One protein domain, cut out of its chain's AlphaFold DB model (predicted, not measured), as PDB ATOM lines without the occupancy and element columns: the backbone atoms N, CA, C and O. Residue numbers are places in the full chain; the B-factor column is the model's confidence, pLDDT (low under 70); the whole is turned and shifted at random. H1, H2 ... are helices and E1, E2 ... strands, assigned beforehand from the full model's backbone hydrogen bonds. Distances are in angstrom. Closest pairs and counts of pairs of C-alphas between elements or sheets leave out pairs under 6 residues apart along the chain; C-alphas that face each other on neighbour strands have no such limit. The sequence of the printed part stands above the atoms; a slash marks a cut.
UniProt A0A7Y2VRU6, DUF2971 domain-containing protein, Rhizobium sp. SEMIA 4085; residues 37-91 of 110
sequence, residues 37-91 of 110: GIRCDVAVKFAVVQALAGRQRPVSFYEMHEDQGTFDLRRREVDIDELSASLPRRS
ATOM      1  N   GLY A  37     296.239 181.669 232.544       95.06
ATOM      2  CA  GLY A  37     297.332 182.453 231.967       95.06
ATOM      3  C   GLY A  37     296.864 183.821 231.456       95.06
ATOM      4  O   GLY A  37     295.694 183.996 231.112       95.06
ATOM      5  N   ILE A  38     297.803 184.764 231.322       92.06
ATOM      6  CA  ILE A  38     297.559 186.160 230.896       92.06
ATOM      7  C   ILE A  38     296.725 186.246 229.607       92.06
ATOM      8  O   ILE A  38     295.858 187.100 229.462       92.06
ATOM      9  N   ARG A  39     296.969 185.336 228.657       93.06
ATOM     10  CA  ARG A  39     296.322 185.321 227.332       93.06
ATOM     11  C   ARG A  39     295.081 184.424 227.257       93.06
ATOM     12  O   ARG A  39     294.630 184.111 226.158       93.06
ATOM     13  N   CYS A  40     294.567 183.952 228.391       95.81
ATOM     14  CA  CYS A  40     293.383 183.098 228.414       95.81
ATOM     15  C   CYS A  40     292.128 183.916 228.082       95.81
ATOM     16  O   CYS A  40     291.845 184.923 228.735       95.81
ATOM     17  N   ASP A  41     291.388 183.469 227.065       94.94
ATOM     18  CA  ASP A  41     290.171 184.128 226.600       94.94
ATOM     19  C   ASP A  41     289.071 184.129 227.672       94.94
ATOM     20  O   ASP A  41     288.878 183.158 228.409       94.94
ATOM     21  N   VAL A  42     288.324 185.230 227.743       94.00
ATOM     22  CA  VAL A  42     287.286 185.440 228.758       94.00
ATOM     23  C   VAL A  42     286.138 184.428 228.644       94.00
ATOM     24  O   VAL A  42     285.619 183.981 229.665       94.00
ATOM     25  N   ALA A  43     285.785 183.985 227.433       94.38
ATOM     26  CA  ALA A  43     284.752 182.969 227.243       94.38
ATOM     27  C   ALA A  43     285.206 181.596 227.755       94.38
ATOM     28  O   ALA A  43     284.395 180.841 228.291       94.38
ATOM     29  N   VAL A  44     286.503 181.286 227.647       95.81
ATOM     30  CA  VAL A  44     287.082 180.058 228.214       95.81
ATOM     31  C   VAL A  44     287.049 180.107 229.737       95.81
ATOM     32  O   VAL A  44     286.601 179.141 230.355       95.81
ATOM     33  N   LYS A  45     287.453 181.234 230.340       96.56
ATOM     34  CA  LYS A  45     287.354 181.440 231.796       96.56
ATOM     35  C   LYS A  45     285.923 181.201 232.276       96.56
ATOM     36  O   LYS A  45     285.713 180.378 233.162       96.56
ATOM     37  N   PHE A  46     284.945 181.836 231.628       96.31
ATOM     38  CA  PHE A  46     283.528 181.675 231.954       96.31
ATOM     39  C   PHE A  46     283.061 180.224 231.827       96.31
ATOM     40  O   PHE A  46     282.461 179.691 232.756       96.31
ATOM     41  N   ALA A  47     283.372 179.552 230.716       96.50
ATOM     42  CA  ALA A  47     282.968 178.165 230.509       96.50
ATOM     43  C   ALA A  47     283.520 177.230 231.600       96.50
ATOM     44  O   ALA A  47     282.793 176.368 232.092       96.50
ATOM     45  N   VAL A  48     284.781 177.418 232.003       97.00
ATOM     46  CA  VAL A  48     285.416 176.629 233.068       97.00
ATOM     47  C   VAL A  48     284.792 176.928 234.432       97.00
ATOM     48  O   VAL A  48     284.469 175.990 235.159       97.00
ATOM     49  N   VAL A  49     284.586 178.207 234.764       96.44
ATOM     50  CA  VAL A  49     283.934 178.625 236.017       96.44
ATOM     51  C   VAL A  49     282.537 178.011 236.122       96.44
ATOM     52  O   VAL A  49     282.233 177.351 237.113       96.44
ATOM     53  N   GLN A  50     281.725 178.119 235.068       95.81
ATOM     54  CA  GLN A  50     280.371 177.558 235.049       95.81
ATOM     55  C   GLN A  50     280.354 176.029 235.100       95.81
ATOM     56  O   GLN A  50     279.500 175.451 235.767       95.81
ATOM     57  N   ALA A  51     281.297 175.355 234.435       95.69
ATOM     58  CA  ALA A  51     281.392 173.896 234.475       95.69
ATOM     59  C   ALA A  51     281.735 173.358 235.877       95.69
ATOM     60  O   ALA A  51     281.418 172.210 236.192       95.69
ATOM     61  N   LEU A  52     282.390 174.171 236.707       95.19
ATOM     62  CA  LEU A  52     282.784 173.825 238.073       95.19
ATOM     63  C   LEU A  52     281.864 174.443 239.137       95.19
ATOM     64  O   LEU A  52     282.060 174.192 240.330       95.19
ATOM     65  N   ALA A  53     280.853 175.211 238.727       92.94
ATOM     66  CA  ALA A  53     279.870 175.788 239.629       92.94
ATOM     67  C   ALA A  53     279.042 174.690 240.323       92.94
ATOM     68  O   ALA A  53     278.723 173.653 239.743       92.94
ATOM     69  N   GLY A  54     278.691 174.909 241.594       91.31
ATOM     70  CA  GLY A  54     277.843 173.987 242.363       91.31
ATOM     71  C   GLY A  54     278.533 172.715 242.873       91.31
ATOM     72  O   GLY A  54     277.867 171.831 243.416       91.31
ATOM     73  N   ARG A  55     279.862 172.600 242.741       92.31
ATOM     74  CA  ARG A  55     280.633 171.543 243.411       92.31
ATOM     75  C   ARG A  55     280.485 171.645 244.933       92.31
ATOM     76  O   ARG A  55     280.464 172.736 245.487       92.31
ATOM     77  N   GLN A  56     280.472 170.492 245.610       91.38
ATOM     78  CA  GLN A  56     280.462 170.427 247.081       91.38
ATOM     79  C   GLN A  56     281.683 171.120 247.698       91.38
ATOM     80  O   GLN A  56     281.574 171.772 248.731       91.38
ATOM     81  N   ARG A  57     282.843 170.990 247.042       91.06
ATOM     82  CA  ARG A  57     284.057 171.723 247.388       91.06
ATOM     83  C   ARG A  57     284.310 172.807 246.335       91.06
ATOM     84  O   ARG A  57     284.507 172.447 245.167       91.06
ATOM     85  N   PRO A  58     284.275 174.096 246.716       92.75
ATOM     86  CA  PRO A  58     284.479 175.193 245.781       92.75
ATOM     87  C   PRO A  58     285.920 175.210 245.268       92.75
ATOM     88  O   PRO A  58     286.842 174.770 245.955       92.75
ATOM     89  N   VAL A  59     286.085 175.723 244.050       96.19
ATOM     90  CA  VAL A  59     287.380 175.915 243.391       96.19
ATOM     91  C   VAL A  59     287.665 177.411 243.357       96.19
ATOM     92  O   VAL A  59     286.787 178.188 242.987       96.19
ATOM     93  N   SER A  60     288.878 177.809 243.734       97.06
ATOM     94  CA  SER A  60     289.310 179.210 243.662       97.06
ATOM     95  C   SER A  60     289.803 179.539 242.254       97.06
ATOM     96  O   SER A  60     290.545 178.756 241.656       97.06
ATOM     97  N   PHE A  61     289.416 180.692 241.713       97.81
ATOM     98  CA  PHE A  61     289.782 181.093 240.356       97.81
ATOM     99  C   PHE A  61     290.680 182.321 240.381       97.81
ATOM    100  O   PHE A  61     290.322 183.365 240.919       97.81
ATOM    101  N   TYR A  62     291.837 182.200 239.739       97.75
ATOM    102  CA  TYR A  62     292.803 183.279 239.608       97.75
ATOM    103  C   TYR A  62     293.192 183.477 238.154       97.75
ATOM    104  O   TYR A  62     293.073 182.580 237.324       97.75
ATOM    105  N   GLU A  63     293.734 184.640 237.846       96.31
ATOM    106  CA  GLU A  63     294.382 184.913 236.577       96.31
ATOM    107  C   GLU A  63     295.735 185.583 236.792       96.31
ATOM    108  O   GLU A  63     295.931 186.359 237.729       96.31
ATOM    109  N   MET A  64     296.679 185.256 235.918       95.94
ATOM    110  CA  MET A  64     298.006 185.857 235.906       95.94
ATOM    111  C   MET A  64     297.955 187.229 235.245       95.94
ATOM    112  O   MET A  64     297.355 187.388 234.180       95.94
ATOM    113  N   HIS A  65     298.620 188.192 235.872       91.88
ATOM    114  CA  HIS A  65     298.777 189.574 235.431       91.88
ATOM    115  C   HIS A  65     300.246 189.965 235.503       91.88
ATOM    116  O   HIS A  65     300.960 189.555 236.417       91.88
ATOM    117  N   GLU A  66     300.686 190.747 234.526       91.25
ATOM    118  CA  GLU A  66     302.002 191.383 234.548       91.25
ATOM    119  C   GLU A  66     301.941 192.616 235.454       91.25
ATOM    120  O   GLU A  66     301.007 193.422 235.357       91.25
ATOM    121  N   ASP A  67     302.907 192.750 236.362       87.19
ATOM    122  CA  ASP A  67     303.056 193.963 237.163       87.19
ATOM    123  C   ASP A  67     303.641 195.070 236.275       87.19
ATOM    124  O   ASP A  67     304.694 194.907 235.657       87.19
ATOM    125  N   GLN A  68     302.926 196.190 236.136       80.88
ATOM    126  CA  GLN A  68     303.259 197.192 235.123       80.88
ATOM    127  C   GLN A  68     304.672 197.749 235.329       80.88
ATOM    128  O   GLN A  68     304.975 198.355 236.355       80.88
ATOM    129  N   GLY A  69     305.519 197.593 234.311       81.75
ATOM    130  CA  GLY A  69     306.897 198.085 234.334       81.75
ATOM    131  C   GLY A  69     307.914 197.109 234.929       81.75
ATOM    132  O   GLY A  69     309.096 197.453 234.985       81.75
ATOM    133  N   THR A  70     307.501 195.903 235.321       86.38
ATOM    134  CA  THR A  70     308.410 194.794 235.635       86.38
ATOM    135  C   THR A  70     308.089 193.582 234.756       86.38
ATOM    136  O   THR A  70     307.094 193.561 234.044       86.38
ATOM    137  N   PHE A  71     308.957 192.569 234.785       82.88
ATOM    138  CA  PHE A  71     308.684 191.261 234.176       82.88
ATOM    139  C   PHE A  71     308.084 190.277 235.194       82.88
ATOM    140  O   PHE A  71     308.086 189.064 234.968       82.88
ATOM    141  N   ASP A  72     307.609 190.785 236.336       87.94
ATOM    142  CA  ASP A  72     307.061 189.954 237.397       87.94
ATOM    143  C   ASP A  72     305.596 189.634 237.114       87.94
ATOM    144  O   ASP A  72     304.788 190.495 236.761       87.94
ATOM    145  N   LEU A  73     305.241 188.370 237.325       90.31
ATOM    146  CA  LEU A  73     303.870 187.904 237.206       90.31
ATOM    147  C   LEU A  73     303.243 187.766 238.588       90.31
ATOM    148  O   LEU A  73     303.794 187.110 239.475       90.31
ATOM    149  N   ARG A  74     302.051 188.334 238.756       93.12
ATOM    150  CA  ARG A  74     301.230 188.164 239.955       93.12
ATOM    151  C   ARG A  74     299.899 187.536 239.593       93.12
ATOM    152  O   ARG A  74     299.336 187.808 238.536       93.12
ATOM    153  N   ARG A  75     299.373 186.709 240.492       94.50
ATOM    154  CA  ARG A  75     298.000 186.214 240.378       94.50
ATOM    155  C   ARG A  75     297.037 187.201 241.030       94.50
ATOM    156  O   ARG A  75     297.334 187.716 242.109       94.50
ATOM    157  N   ARG A  76     295.883 187.420 240.409       94.94
ATOM    158  CA  ARG A  76     294.731 188.112 241.004       94.94
ATOM    159  C   ARG A  76     293.506 187.219 240.931       94.94
ATOM    160  O   ARG A  76     293.441 186.347 240.069       94.94
ATOM    161  N   GLU A  77     292.575 187.410 241.849       96.94
ATOM    162  CA  GLU A  77     291.307 186.685 241.833       96.94
ATOM    163  C   GLU A  77     290.486 187.088 240.603       96.94
ATOM    164  O   GLU A  77     290.532 188.241 240.167       96.94
ATOM    165  N   VAL A  78     289.796 186.120 240.004       96.06
ATOM    166  CA  VAL A  78     288.870 186.385 238.899       96.06
ATOM    167  C   VAL A  78     287.579 186.947 239.480       96.06
ATOM    168  O   VAL A  78     286.983 186.328 240.355       96.06
ATOM    169  N   ASP A  79     287.113 188.077 238.950       95.25
ATOM    170  CA  ASP A  79     285.795 188.616 239.284       95.25
ATOM    171  C   ASP A  79     284.705 187.767 238.608       95.25
ATOM    172  O   ASP A  79     284.404 187.909 237.420       95.25
ATOM    173  N   ILE A  80     284.167 186.806 239.361       93.75
ATOM    174  CA  ILE A  80     283.148 185.868 238.872       93.75
ATOM    175  C   ILE A  80     281.824 186.590 238.601       93.75
ATOM    176  O   ILE A  80     281.100 186.195 237.681       93.75
ATOM    177  N   ASP A  81     281.516 187.646 239.351       92.75
ATOM    178  CA  ASP A  81     280.274 188.403 239.201       92.75
ATOM    179  C   ASP A  81     280.308 189.226 237.908       92.75
ATOM    180  O   ASP A  81     279.374 189.151 237.104       92.75
ATOM    181  N   GLU A  82     281.417 189.920 237.631       91.06
ATOM    182  CA  GLU A  82     281.635 190.613 236.354       91.06
ATOM    183  C   GLU A  82     281.623 189.624 235.176       91.06
ATOM    184  O   GLU A  82     280.998 189.861 234.129       91.06
ATOM    185  N   LEU A  83     282.282 188.477 235.344       91.75
ATOM    186  CA  LEU A  83     282.327 187.433 234.325       91.75
ATOM    187  C   LEU A  83     280.924 186.895 234.010       91.75
ATOM    188  O   LEU A  83     280.586 186.711 232.841       91.75
ATOM    189  N   SER A  84     280.094 186.700 235.034       89.50
ATOM    190  CA  SER A  84     278.719 186.200 234.908       89.50
ATOM    191  C   SER A  84     277.737 187.257 234.404       89.50
ATOM    192  O   SER A  84     276.748 186.921 233.756       89.50
ATOM    193  N   ALA A  85     277.998 188.541 234.660       87.12
ATOM    194  CA  ALA A  85     277.211 189.638 234.101       87.12
ATOM    195  C   ALA A  85     277.500 189.846 232.605       87.12
ATOM    196  O   ALA A  85     276.614 190.208 231.827       87.12
ATOM    197  N   SER A  86     278.748 189.614 232.188       85.06
ATOM    198  CA  SER A  86     279.203 189.853 230.814       85.06
ATOM    199  C   SER A  86     279.012 188.662 229.868       85.06
ATOM    200  O   SER A  86     279.001 188.855 228.645       85.06
ATOM    201  N   LEU A  87     278.862 187.442 230.397       89.19
ATOM    202  CA  LEU A  87     278.746 186.197 229.634       89.19
ATOM    203  C   LEU A  87     277.614 185.289 230.169       89.19
ATOM    204  O   LEU A  87     277.339 185.288 231.361       89.19
ATOM    205  N   PRO A  88     276.967 184.477 229.307       88.94
ATOM    206  CA  PRO A  88     277.214 184.362 227.875       88.94
ATOM    207  C   PRO A  88     276.640 185.562 227.112       88.94
ATOM    208  O   PRO A  88     275.545 186.038 227.398       88.94
ATOM    209  N   ARG A  89     277.372 186.030 226.093       81.81
ATOM    210  CA  ARG A  89     276.917 187.141 225.248       81.81
ATOM    211  C   ARG A  89     275.788 186.673 224.336       81.81
ATOM    212  O   ARG A  89     276.012 185.836 223.459       81.81
ATOM    213  N   ARG A  90     274.588 187.232 224.504       76.25
ATOM    214  CA  ARG A  90     273.453 187.008 223.593       76.25
ATOM    215  C   ARG A  90     273.345 188.153 222.587       76.25
ATOM    216  O   ARG A  90     273.622 189.307 222.912       76.25
ATOM    217  N   SER A  91     272.895 187.868 221.365       64.81
ATOM    218  CA  SER A  91     272.472 188.936 220.456       64.81
ATOM    219  C   SER A  91     271.383 189.782 221.132       64.81
ATOM    220  O   SER A  91     270.470 189.238 221.744       64.81
TER     221      SER A  91
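This is residues 37 to 91 of the 110 residues of the protein "DUF2971 domain-containing protein" of Rhizobium sp. SEMIA 4085 (UniProt A0A7Y2VRU6). A slender two-stranded hairpin, E1 and E2, reaches away from two short helices, H1 and H2, which touch at a steep tilt near its open end. Residues 51 to 58, of which 51 and 52 belong to H1, stick out as a loop. The printed part has 55 residues, with two named helices and two named strands in the order H1, E1, E2, H2; the sheet, E1 - E2, is antiparallel, and the class is mixed, helices and strands. The whole is loose, with a radius of gyration of the C-alphas of 13.0 A, and flat, spanning 36 by 34 by 15 A.

H1, residues 42 to 52, touches H2, residues 80 to 86; their closest C-alphas, those of Phe 46 and Leu 83, are 6.3 A apart. Their lines stand at a steep tilt of 55 degrees, opposite ways. The closest C-alphas of H1 and E1, residues 60 to 66, are those of Val 49 and Phe 61, 7.7 A apart. E1 and E2, residues 73 to 77, form a hairpin, antiparallel at 144 degrees between directions. Within hydrogen-bond range are N 63 and O 76, at 2.8 A, and N 74 and O 65, at 2.9 A. H1 and E2 are apart; E1 and H2 are only just apart, at 8.3 A. In H1 and H2 every O i to N i+4 pair is within hydrogen-bond range.

H1 begins at C-alpha 42, (287.286, 185.440, 228.758), and is 15.6 A long. E1 measures 19.8 A and E2 13.4 A. H2, 9.8 A long, ends at C-alpha 86, (279.203, 189.853, 230.814).

The two C-alphas farthest apart, those of Gln 56 and Gly 69, are 40.3 A apart. The printed part has no cut and no long link. Its mean pLDDT is 91.6; residue 91 is under 70.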